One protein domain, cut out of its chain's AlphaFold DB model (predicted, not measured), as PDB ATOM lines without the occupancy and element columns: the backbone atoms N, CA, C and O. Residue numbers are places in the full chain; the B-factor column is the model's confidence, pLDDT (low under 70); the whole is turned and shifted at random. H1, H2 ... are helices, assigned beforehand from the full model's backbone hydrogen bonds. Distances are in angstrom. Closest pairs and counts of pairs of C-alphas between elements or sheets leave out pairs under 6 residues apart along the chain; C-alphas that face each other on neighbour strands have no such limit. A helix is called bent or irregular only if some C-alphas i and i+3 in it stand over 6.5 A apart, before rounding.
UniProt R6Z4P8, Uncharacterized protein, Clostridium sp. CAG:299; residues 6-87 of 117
ATOM      1  N   GLU A   6      40.886   7.704  55.614       88.62
ATOM      2  CA  GLU A   6      39.870   8.758  55.583       88.62
ATOM      3  C   GLU A   6      40.180   9.820  54.521       88.62
ATOM      4  O   GLU A   6      39.320  10.168  53.719       88.62
ATOM      5  N   GLN A   7      41.429  10.285  54.444       90.31
ATOM      6  CA  GLN A   7      41.835  11.245  53.414       90.31
ATOM      7  C   GLN A   7      41.710  10.668  52.003       90.31
ATOM      8  O   GLN A   7      41.331  11.390  51.083       90.31
ATOM      9  N   MET A   8      42.013   9.381  51.826       90.75
ATOM     10  CA  MET A   8      41.832   8.698  50.549       90.75
ATOM     11  C   MET A   8      40.350   8.613  50.165       90.75
ATOM     12  O   MET A   8      40.002   8.864  49.017       90.75
ATOM     13  N   GLU A   9      39.476   8.297  51.118       86.12
ATOM     14  CA  GLU A   9      38.028   8.255  50.902       86.12
ATOM     15  C   GLU A   9      37.455   9.635  50.566       86.12
ATOM     16  O   GLU A   9      36.702   9.765  49.605       86.12
ATOM     17  N   ASN A  10      37.877  10.679  51.280       85.19
ATOM     18  CA  ASN A  10      37.466  12.053  50.988       85.19
ATOM     19  C   ASN A  10      37.960  12.509  49.608       85.19
ATOM     20  O   ASN A  10      37.219  13.154  48.871       85.19
ATOM     21  N   LEU A  11      39.189  12.140  49.225       88.94
ATOM     22  CA  LEU A  11      39.721  12.437  47.897       88.94
ATOM     23  C   LEU A  11      38.916  11.734  46.799       88.94
ATOM     24  O   LEU A  11      38.601  12.359  45.792       88.94
ATOM     25  N   LYS A  12      38.554  10.459  46.987       86.81
ATOM     26  CA  LYS A  12      37.695   9.739  46.034       86.81
ATOM     27  C   LYS A  12      36.327  10.399  45.900       86.81
ATOM     28  O   LYS A  12      35.893  10.607  44.774       86.81
ATOM     29  N   SER A  13      35.682  10.758  47.012       83.12
ATOM     30  CA  SER A  13      34.391  11.455  46.977       83.12
ATOM     31  C   SER A  13      34.496  12.794  46.246       83.12
ATOM     32  O   SER A  13      33.681  13.057  45.370       83.12
ATOM     33  N   PHE A  14      35.548  13.577  46.506       86.44
ATOM     34  CA  PHE A  14      35.798  14.829  45.787       86.44
ATOM     35  C   PHE A  14      35.976  14.617  44.276       86.44
ATOM     36  O   PHE A  14      35.384  15.336  43.472       86.44
ATOM     37  N   LEU A  15      36.782  13.629  43.871       89.81
ATOM     38  CA  LEU A  15      36.984  13.310  42.454       89.81
ATOM     39  C   LEU A  15      35.683  12.842  41.794       89.81
ATOM     40  O   LEU A  15      35.415  13.207  40.651       89.81
ATOM     41  N   LEU A  16      34.872  12.063  42.508       88.81
ATOM     42  CA  LEU A  16      33.585  11.599  42.014       88.81
ATOM     43  C   LEU A  16      32.622  12.770  41.795       88.81
ATOM     44  O   LEU A  16      32.104  12.910  40.694       88.81
ATOM     45  N   GLU A  17      32.440  13.644  42.788       83.81
ATOM     46  CA  GLU A  17      31.594  14.841  42.660       83.81
ATOM     47  C   GLU A  17      32.092  15.742  41.511       83.81
ATOM     48  O   GLU A  17      31.320  16.144  40.645       83.81
ATOM     49  N   THR A  18      33.407  15.951  41.403       85.56
ATOM     50  CA  THR A  18      33.993  16.841  40.383       85.56
ATOM     51  C   THR A  18      33.852  16.318  38.950       85.56
ATOM     52  O   THR A  18      33.642  17.107  38.032       85.56
ATOM     53  N   PHE A  19      34.031  15.012  38.725       89.56
ATOM     54  CA  PHE A  19      34.158  14.460  37.369       89.56
ATOM     55  C   PHE A  19      32.977  13.603  36.917       89.56
ATOM     56  O   PHE A  19      32.833  13.372  35.714       89.56
ATOM     57  N   ALA A  20      32.164  13.085  37.837       92.94
ATOM     58  CA  ALA A  20      31.092  12.157  37.492       92.94
ATOM     59  C   ALA A  20      29.743  12.843  37.248       92.94
ATOM     60  O   ALA A  20      28.875  12.217  36.634       92.94
ATOM     61  N   PHE A  21      29.591  14.097  37.674       95.00
ATOM     62  CA  PHE A  21      28.366  14.886  37.565       95.00
ATOM     63  C   PHE A  21      28.592  16.141  36.719       95.00
ATOM     64  O   PHE A  21      29.722  16.596  36.531       95.00
ATOM     65  N   THR A  22      27.511  16.684  36.166       96.00
ATOM     66  CA  THR A  22      27.552  17.960  35.446       96.00
ATOM     67  C   THR A  22      27.681  19.132  36.421       96.00
ATOM     68  O   THR A  22      27.405  19.000  37.611       96.00
ATOM     69  N   GLU A  23      28.069  20.303  35.913       95.56
ATOM     70  CA  GLU A  23      28.128  21.537  36.711       95.56
ATOM     71  C   GLU A  23      26.769  21.861  37.346       95.56
ATOM     72  O   GLU A  23      26.693  22.068  38.547       95.56
ATOM     73  N   GLU A  24      25.678  21.768  36.580       97.00
ATOM     74  CA  GLU A  24      24.322  22.019  37.088       97.00
ATOM     75  C   GLU A  24      23.901  21.022  38.184       97.00
ATOM     76  O   GLU A  24      23.284  21.398  39.180       97.00
ATOM     77  N   GLN A  25      24.266  19.744  38.034       96.62
ATOM     78  CA  GLN A  25      24.028  18.733  39.065       96.62
ATOM     79  C   GLN A  25      24.818  19.043  40.342       96.62
ATOM     80  O   GLN A  25      24.265  18.957  41.440       96.62
ATOM     81  N   ASN A  26      26.087  19.432  40.206       95.25
ATOM     82  CA  ASN A  26      26.932  19.825  41.331       95.25
ATOM     83  C   ASN A  26      26.400  21.081  42.025       95.25
ATOM     84  O   ASN A  26      26.244  21.071  43.242       95.25
ATOM     85  N   ASP A  27      26.007  22.107  41.271       96.19
ATOM     86  CA  ASP A  27      25.415  23.330  41.815       96.19
ATOM     87  C   ASP A  27      24.135  23.037  42.611       96.19
ATOM     88  O   ASP A  27      23.887  23.656  43.650       96.19
ATOM     89  N   ALA A  28      23.318  22.080  42.159       96.75
ATOM     90  CA  ALA A  28      22.125  21.657  42.884       96.75
ATOM     91  C   ALA A  28      22.471  20.868  44.159       96.75
ATOM     92  O   ALA A  28      21.874  21.107  45.214       96.75
ATOM     93  N   MET A  29      23.444  19.950  44.095       94.25
ATOM     94  CA  MET A  29      23.920  19.196  45.263       94.25
ATOM     95  C   MET A  29      24.545  20.110  46.325       94.25
ATOM     96  O   MET A  29      24.278  19.934  47.516       94.25
ATOM     97  N   ASP A  30      25.286  21.128  45.890       93.69
ATOM     98  CA  ASP A  30      25.911  22.150  46.733       93.69
ATOM     99  C   ASP A  30      24.935  23.256  47.164       93.69
ATOM    100  O   ASP A  30      25.315  24.179  47.890       93.69
ATOM    101  N   LYS A  31      23.661  23.163  46.756       94.94
ATOM    102  CA  LYS A  31      22.580  24.109  47.092       94.94
ATOM    103  C   LYS A  31      22.836  25.530  46.582       94.94
ATOM    104  O   LYS A  31      22.258  26.487  47.101       94.94
ATOM    105  N   GLN A  32      23.679  25.673  45.565       97.31
ATOM    106  CA  GLN A  32      23.891  26.927  44.841       97.31
ATOM    107  C   GLN A  32      22.683  27.259  43.963       97.31
ATOM    108  O   GLN A  32      22.316  28.428  43.822       97.31
ATOM    109  N   ILE A  33      22.018  26.223  43.443       97.75
ATOM    110  CA  ILE A  33      20.720  26.322  42.775       97.75
ATOM    111  C   ILE A  33      19.683  25.406  43.448       97.75
ATOM    112  O   ILE A  33      20.048  24.459  44.148       97.75
ATOM    113  N   PRO A  34      18.374  25.671  43.273       97.69
ATOM    114  CA  PRO A  34      17.333  24.805  43.815       97.69
ATOM    115  C   PRO A  34      17.369  23.395  43.210       97.69
ATOM    116  O   PRO A  34      17.406  23.239  41.992       97.69
ATOM    117  N   MET A  35      17.257  22.372  44.059       98.06
ATOM    118  CA  MET A  35      17.069  20.990  43.618       98.06
ATOM    119  C   MET A  35      15.659  20.808  43.046       98.06
ATOM    120  O   MET A  35      14.668  20.827  43.780       98.06
ATOM    121  N   THR A  36      15.559  20.641  41.729       98.19
ATOM    122  CA  THR A  36      14.302  20.299  41.050       98.19
ATOM    123  C   THR A  36      14.109  18.783  41.008       98.19
ATOM    124  O   THR A  36      15.060  18.025  41.181       98.19
ATOM    125  N   GLN A  37      12.882  18.323  40.735       98.25
ATOM    126  CA  GLN A  37      12.622  16.890  40.548       98.25
ATOM    127  C   GLN A  37      13.467  16.301  39.408       98.25
ATOM    128  O   GLN A  37      13.980  15.199  39.537       98.25
ATOM    129  N   GLU A  38      13.626  17.032  38.303       97.94
ATOM    130  CA  GLU A  38      14.397  16.579  37.139       97.94
ATOM    131  C   GLU A  38      15.887  16.425  37.465       97.94
ATOM    132  O   GLU A  38      16.480  15.393  37.154       97.94
ATOM    133  N   LEU A  39      16.477  17.407  38.158       98.12
ATOM    134  CA  LEU A  39      17.874  17.329  38.587       98.12
ATOM    135  C   LEU A  39      18.081  16.211  39.603       98.12
ATOM    136  O   LEU A  39      19.024  15.436  39.467       98.12
ATOM    137  N   PHE A  40      17.177  16.079  40.574       98.31
ATOM    138  CA  PHE A  40      17.215  14.992  41.544       98.31
ATOM    139  C   PHE A  40      17.204  13.626  40.850       98.31
ATOM    140  O   PHE A  40      18.097  12.817  41.085       98.31
ATOM    141  N   GLU A  41      16.243  13.382  39.955       97.75
ATOM    142  CA  GLU A  41      16.136  12.114  39.222       97.75
ATOM    143  C   GLU A  41      17.380  11.846  38.373       97.75
ATOM    144  O   GLU A  41      17.930  10.750  38.436       97.75
ATOM    145  N   SER A  42      17.882  12.861  37.665       97.75
ATOM    146  CA  SER A  42      19.100  12.753  36.860       97.75
ATOM    147  C   SER A  42      20.335  12.393  37.699       97.75
ATOM    148  O   SER A  42      21.146  11.559  37.289       97.75
ATOM    149  N   ILE A  43      20.478  12.973  38.895       97.25
ATOM    150  CA  ILE A  43      21.586  12.658  39.809       97.25
ATOM    151  C   ILE A  43      21.443  11.238  40.365       97.25
ATOM    152  O   ILE A  43      22.433  10.509  40.442       97.25
ATOM    153  N   ILE A  44      20.228  10.826  40.734       97.25
ATOM    154  CA  ILE A  44      19.955   9.475  41.236       97.25
ATOM    155  C   ILE A  44      20.231   8.417  40.160       97.25
ATOM    156  O   ILE A  44      20.884   7.414  40.444       97.25
ATOM    157  N   GLU A  45      19.807   8.650  38.917       96.12
ATOM    158  CA  GLU A  45      20.141   7.786  37.779       96.12
ATOM    159  C   GLU A  45      21.653   7.680  37.588       96.12
ATOM    160  O   GLU A  45      22.184   6.573  37.480       96.12
ATOM    161  N   ARG A  46      22.367   8.809  37.661       95.88
ATOM    162  CA  ARG A  46      23.827   8.813  37.575       95.88
ATOM    163  C   ARG A  46      24.484   8.038  38.719       95.88
ATOM    164  O   ARG A  46      25.443   7.306  38.485       95.88
ATOM    165  N   CYS A  47      23.962   8.145  39.939       95.81
ATOM    166  CA  CYS A  47      24.434   7.342  41.066       95.81
ATOM    167  C   CYS A  47      24.246   5.840  40.802       95.81
ATOM    168  O   CYS A  47      25.168   5.066  41.043       95.81
ATOM    169  N   ASN A  48      23.105   5.430  40.240       93.75
ATOM    170  CA  ASN A  48      22.855   4.028  39.891       93.75
ATOM    171  C   ASN A  48      23.839   3.501  38.828       93.75
ATOM    172  O   ASN A  48      24.255   2.347  38.905       93.75
ATOM    173  N   GLU A  49      24.244   4.332  37.861       95.50
ATOM    174  CA  GLU A  49      25.270   3.973  36.868       95.50
ATOM    175  C   GLU A  49      26.662   3.794  37.488       95.50
ATOM    176  O   GLU A  49      27.429   2.930  37.060       95.50
ATOM    177  N   LEU A  50      26.996   4.623  38.481       92.94
ATOM    178  CA  LEU A  50      28.275   4.589  39.199       92.94
ATOM    179  C   LEU A  50      28.318   3.480  40.264       92.94
ATOM    180  O   LEU A  50      29.399   3.052  40.669       92.94
ATOM    181  N   GLY A  51      27.156   2.996  40.705       92.69
ATOM    182  CA  GLY A  51      27.027   1.945  41.706       92.69
ATOM    183  C   GLY A  51      27.554   2.373  43.077       92.69
ATOM    184  O   GLY A  51      27.405   3.524  43.485       92.69
ATOM    185  N   SER A  52      28.204   1.441  43.781       90.62
ATOM    186  CA  SER A  52      28.605   1.615  45.186       90.62
ATOM    187  C   SER A  52      29.543   2.797  45.440       90.62
ATOM    188  O   SER A  52      29.610   3.306  46.557       90.62
ATOM    189  N   ASP A  53      30.267   3.258  44.417       89.62
ATOM    190  CA  ASP A  53      31.139   4.428  44.539       89.62
ATOM    191  C   ASP A  53      30.337   5.708  44.844       89.62
ATOM    192  O   ASP A  53      30.841   6.606  45.521       89.62
ATOM    193  N   ALA A  54      29.070   5.771  44.413       92.69
ATOM    194  CA  ALA A  54      28.173   6.906  44.613       92.69
ATOM    195  C   ALA A  54      27.197   6.745  45.795       92.69
ATOM    196  O   ALA A  54      26.418   7.663  46.058       92.69
ATOM    197  N   ASP A  55      27.257   5.644  46.555       91.25
ATOM    198  CA  ASP A  55      26.304   5.340  47.639       91.25
ATOM    199  C   ASP A  55      26.171   6.487  48.650       91.25
ATOM    200  O   ASP A  55      25.068   6.858  49.054       91.25
ATOM    201  N   LYS A  56      27.295   7.105  49.038       89.31
ATOM    202  CA  LYS A  56      27.288   8.229  49.990       89.31
ATOM    203  C   LYS A  56      26.450   9.406  49.474       89.31
ATOM    204  O   LYS A  56      25.716  10.010  50.252       89.31
ATOM    205  N   ILE A  57      26.552   9.718  48.181       92.31
ATOM    206  CA  ILE A  57      25.804  10.805  47.533       92.31
ATOM    207  C   ILE A  57      24.334  10.408  47.403       92.31
ATOM    208  O   ILE A  57      23.455  11.180  47.787       92.31
ATOM    209  N   PHE A  58      24.076   9.184  46.940       95.00
ATOM    210  CA  PHE A  58      22.736   8.631  46.784       95.00
ATOM    211  C   PHE A  58      21.940   8.713  48.093       95.00
ATOM    212  O   PHE A  58      20.914   9.392  48.157       95.00
ATOM    213  N   TYR A  59      22.444   8.112  49.177       94.31
ATOM    214  CA  TYR A  59      21.737   8.098  50.461       94.31
ATOM    215  C   TYR A  59      21.612   9.493  51.087       94.31
ATOM    216  O   TYR A  59      20.595   9.784  51.723       94.31
ATOM    217  N   ARG A  60      22.608  10.375  50.891       94.44
ATOM    218  CA  ARG A  60      22.524  11.786  51.303       94.44
ATOM    219  C   ARG A  60      21.320  12.460  50.649       94.44
ATOM    220  O   ARG A  60      20.506  13.048  51.357       94.44
ATOM    221  N   LEU A  61      21.175  12.342  49.330       96.19
ATOM    222  CA  LEU A  61      20.100  13.006  48.592       96.19
ATOM    223  C   LEU A  61      18.718  12.465  48.948       96.19
ATOM    224  O   LEU A  61      17.807  13.267  49.148       96.19
ATOM    225  N   LEU A  62      18.570  11.145  49.111       96.25
ATOM    226  CA  LEU A  62      17.294  10.565  49.542       96.25
ATOM    227  C   LEU A  62      16.836  11.126  50.896       96.25
ATOM    228  O   LEU A  62      15.655  11.398  51.111       96.25
ATOM    229  N   LYS A  63      17.786  11.322  51.818       96.88
ATOM    230  CA  LYS A  63      17.513  11.858  53.153       96.88
ATOM    231  C   LYS A  63      17.243  13.363  53.143       96.88
ATOM    232  O   LYS A  63      16.411  13.832  53.916       96.88
ATOM    233  N   GLU A  64      17.970  14.122  52.328       96.88
ATOM    234  CA  GLU A  64      17.830  15.581  52.258       96.88
ATOM    235  C   GLU A  64      16.574  16.029  51.505       96.88
ATOM    236  O   GLU A  64      16.013  17.072  51.841       96.88
ATOM    237  N   TYR A  65      16.107  15.235  50.538       97.38
ATOM    238  CA  TYR A  65      14.960  15.557  49.688       97.38
ATOM    239  C   TYR A  65      13.880  14.460  49.752       97.38
ATOM    240  O   TYR A  65      13.619  13.782  48.751       97.38
ATOM    241  N   PRO A  66      13.218  14.270  50.910       97.19
ATOM    242  CA  PRO A  66      12.221  13.213  51.088       97.19
ATOM    243  C   PRO A  66      11.003  13.387  50.169       97.19
ATOM    244  O   PRO A  66      10.482  12.400  49.653       97.19
ATOM    245  N   ASP A  67      10.591  14.628  49.896       97.69
ATOM    246  CA  ASP A  67       9.461  14.909  49.003       97.69
ATOM    247  C   ASP A  67       9.765  14.478  47.557       97.69
ATOM    248  O   ASP A  67       8.953  13.804  46.923       97.69
ATOM    249  N   LEU A  68      10.966  14.800  47.054       98.19
ATOM    250  CA  LEU A  68      11.404  14.407  45.707       98.19
ATOM    251  C   LEU A  68      11.618  12.891  45.606       98.19
ATOM    252  O   LEU A  68      11.301  12.273  44.586       98.19
ATOM    253  N   THR A  69      12.101  12.287  46.695       97.44
ATOM    254  CA  THR A  69      12.252  10.835  46.837       97.44
ATOM    255  C   THR A  69      10.906  10.127  46.744       97.44
ATOM    256  O   THR A  69      10.792   9.135  46.029       97.44
ATOM    257  N   GLY A  70       9.873  10.650  47.410       96.81
ATOM    258  CA  GLY A  70       8.519  10.102  47.337       96.81
ATOM    259  C   GLY A  70       7.957  10.135  45.914       96.81
ATOM    260  O   GLY A  70       7.423   9.134  45.437       96.81
ATOM    261  N   VAL A  71       8.143  11.252  45.201       97.62
ATOM    262  CA  VAL A  71       7.724  11.380  43.794       97.62
ATOM    263  C   VAL A  71       8.469  10.385  42.898       97.62
ATOM    264  O   VAL A  71       7.843   9.726  42.066       97.62
ATOM    265  N   TYR A  72       9.784  10.246  43.075       96.38
ATOM    266  CA  TYR A  72      10.588   9.292  42.314       96.38
ATOM    267  C   TYR A  72      10.175   7.838  42.589       96.38
ATOM    268  O   TYR A  72       9.987   7.060  41.654       96.38
ATOM    269  N   GLY A  73       9.952   7.488  43.860       95.19
ATOM    270  CA  GLY A  73       9.476   6.166  44.269       95.19
ATOM    271  C   GLY A  73       8.132   5.809  43.633       95.19
ATOM    272  O   GLY A  73       8.012   4.751  43.020       95.19
ATOM    273  N   ALA A  74       7.163   6.727  43.669       95.38
ATOM    274  CA  ALA A  74       5.857   6.528  43.038       95.38
ATOM    275  C   ALA A  74       5.959   6.336  41.510       95.38
ATOM    276  O   ALA A  74       5.202   5.563  40.922       95.38
ATOM    277  N   LYS A  75       6.909   7.010  40.843       94.94
ATOM    278  CA  LYS A  75       7.174   6.777  39.412       94.94
ATOM    279  C   LYS A  75       7.712   5.371  39.151       94.94
ATOM    280  O   LYS A  75       7.319   4.760  38.157       94.94
ATOM    281  N   ILE A  76       8.610   4.869  40.002       92.56
ATOM    282  CA  ILE A  76       9.139   3.503  39.888       92.56
ATOM    283  C   ILE A  76       8.019   2.488  40.096       92.56
ATOM    284  O   ILE A  76       7.867   1.599  39.263       92.56
ATOM    285  N   GLU A  77       7.229   2.641  41.159       91.31
ATOM    286  CA  GLU A  77       6.091   1.770  41.471       91.31
ATOM    287  C   GLU A  77       5.135   1.680  40.280       91.31
ATOM    288  O   GLU A  77       4.926   0.597  39.735       91.31
ATOM    289  N   LYS A  78       4.695   2.831  39.761       92.25
ATOM    290  CA  LYS A  78       3.841   2.886  38.573       92.25
ATOM    291  C   LYS A  78       4.470   2.195  37.357       92.25
ATOM    292  O   LYS A  78       3.793   1.483  36.621       92.25
ATOM    293  N   LYS A  79       5.769   2.396  37.119       91.75
ATOM    294  CA  LYS A  79       6.480   1.754  36.003       91.75
ATOM    295  C   LYS A  79       6.536   0.232  36.169       91.75
ATOM    296  O   LYS A  79       6.466  -0.478  35.169       91.75
ATOM    297  N   LEU A  80       6.673  -0.264  37.399       89.44
ATOM    298  CA  LEU A  80       6.642  -1.695  37.692       89.44
ATOM    299  C   LEU A  80       5.245  -2.273  37.464       89.44
ATOM    300  O   LEU A  80       5.143  -3.285  36.781       89.44
ATOM    301  N   GLU A  81       4.194  -1.605  37.940       89.06
ATOM    302  CA  GLU A  81       2.800  -2.004  37.696       89.06
ATOM    303  C   GLU A  81       2.481  -2.083  36.194       89.06
ATOM    304  O   GLU A  81       1.853  -3.031  35.731       89.06
ATOM    305  N   GLU A  82       2.950  -1.110  35.406       91.62
ATOM    306  CA  GLU A  82       2.736  -1.085  33.954       91.62
ATOM    307  C   GLU A  82       3.524  -2.179  33.213       91.62
ATOM    308  O   GLU A  82       3.027  -2.743  32.235       91.62
ATOM    309  N   GLN A  83       4.760  -2.470  33.636       91.75
ATOM    310  CA  GLN A  83       5.621  -3.459  32.971       91.75
ATOM    311  C   GLN A  83       5.345  -4.897  33.412       91.75
ATOM    312  O   GLN A  83       5.570  -5.830  32.637       91.75
ATOM    313  N   TYR A  84       4.868  -5.072  34.639       88.00
ATOM    314  CA  TYR A  84       4.691  -6.359  35.293       88.00
ATOM    315  C   TYR A  84       3.332  -6.426  36.012       88.00
ATOM    316  O   TYR A  84       3.296  -6.672  37.217       88.00
ATOM    317  N   PRO A  85       2.205  -6.248  35.295       84.19
ATOM    318  CA  PRO A  85       0.878  -6.136  35.911       84.19
ATOM    319  C   PRO A  85       0.438  -7.400  36.661       84.19
ATOM    320  O   PRO A  85      -0.395  -7.323  37.557       84.19
ATOM    321  N   ASP A  86       1.002  -8.554  36.299       87.00
ATOM    322  CA  ASP A  86       0.681  -9.856  36.890       87.00
ATOM    323  C   ASP A  86       1.708 -10.305  37.947       87.00
ATOM    324  O   ASP A  86       1.619 -11.419  38.471       87.00
ATOM    325  N   VAL A  87       2.731  -9.487  38.230       82.06
ATOM    326  CA  VAL A  87       3.731  -9.792  39.259       82.06
ATOM    327  C   VAL A  87       3.253  -9.212  40.579       82.06
ATOM    328  O   VAL A  87       3.436  -8.032  40.865       82.06
TER     329      VAL A  87
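What this domain is: This is residues 6 to 87 of the 117 residues of an uncharacterized protein of Clostridium sp. CAG:299 (UniProt R6Z4P8). A long helix, H3, is folded back on itself into two arms side by side, H3a and H3b, which make the core; H1 and the short H2 lie toward one end of the long axis, and H4 runs out toward the other. Residues 6 to 11 of H1 and residues 73 to 87, mostly H4, stick out at the two ends. The printed part has 82 residues with four named helices, H1 to H4 in chain order, and no named strand: all helix. It is only just loose, close to compact, with a radius of gyration of the C-alphas of 14.4 A, and elongated, 49 by 26 by 20 A.

Where its parts are: H3, residues 37 to 64, was assigned as one helix by its hydrogen bonds but is bent: C-alphas 49 and 52 are 9.3 A apart. Arm H3a, residues 37 to 49, measures 18.4 A; H3b, residues 52 to 64, 19.0 A, is irregular, with C-alphas 53 and 56 7.7 A apart. H1, residues 6 to 20, measures 20.4 A from C-alpha 6 at (39.870, 8.758, 55.583); H2, residues 23 to 29, 9.8 A; H4, residues 66 to 83, 25.5 A to C-alpha 83 at (5.621, -3.459, 32.971).

How they stand to each other: H3a and H3b touch at a shallow tilt of 25 degrees, opposite ways; their closest C-alphas, Cys 47 and Ala 54, are 5.2 A apart. H2 only just touches H3a, with 3 pairs of C-alphas within 8 A, closest Gln 25 and Leu 39 at 6.3 A. H4, with residues 68 to 72 alone, only just touches H3a, also with 3 pairs, closest Gln 37 and Leu 68 at 5.9 A. H1 is close to but not clearly touching H3b, closest Leu 16 and Ala 54 at 7.6 A. H1 and H4 are apart. Every O i to N i+4 pair is within hydrogen-bond range in H1, H2, H3a and H4, and 7 of 9 in H3b.

The domain as a whole: The C-alphas of Gln 7 and Asp 86, the farthest apart, are 49.1 A apart. The printed part has no cut and no long link, and no printed residue is under 70 in pLDDT.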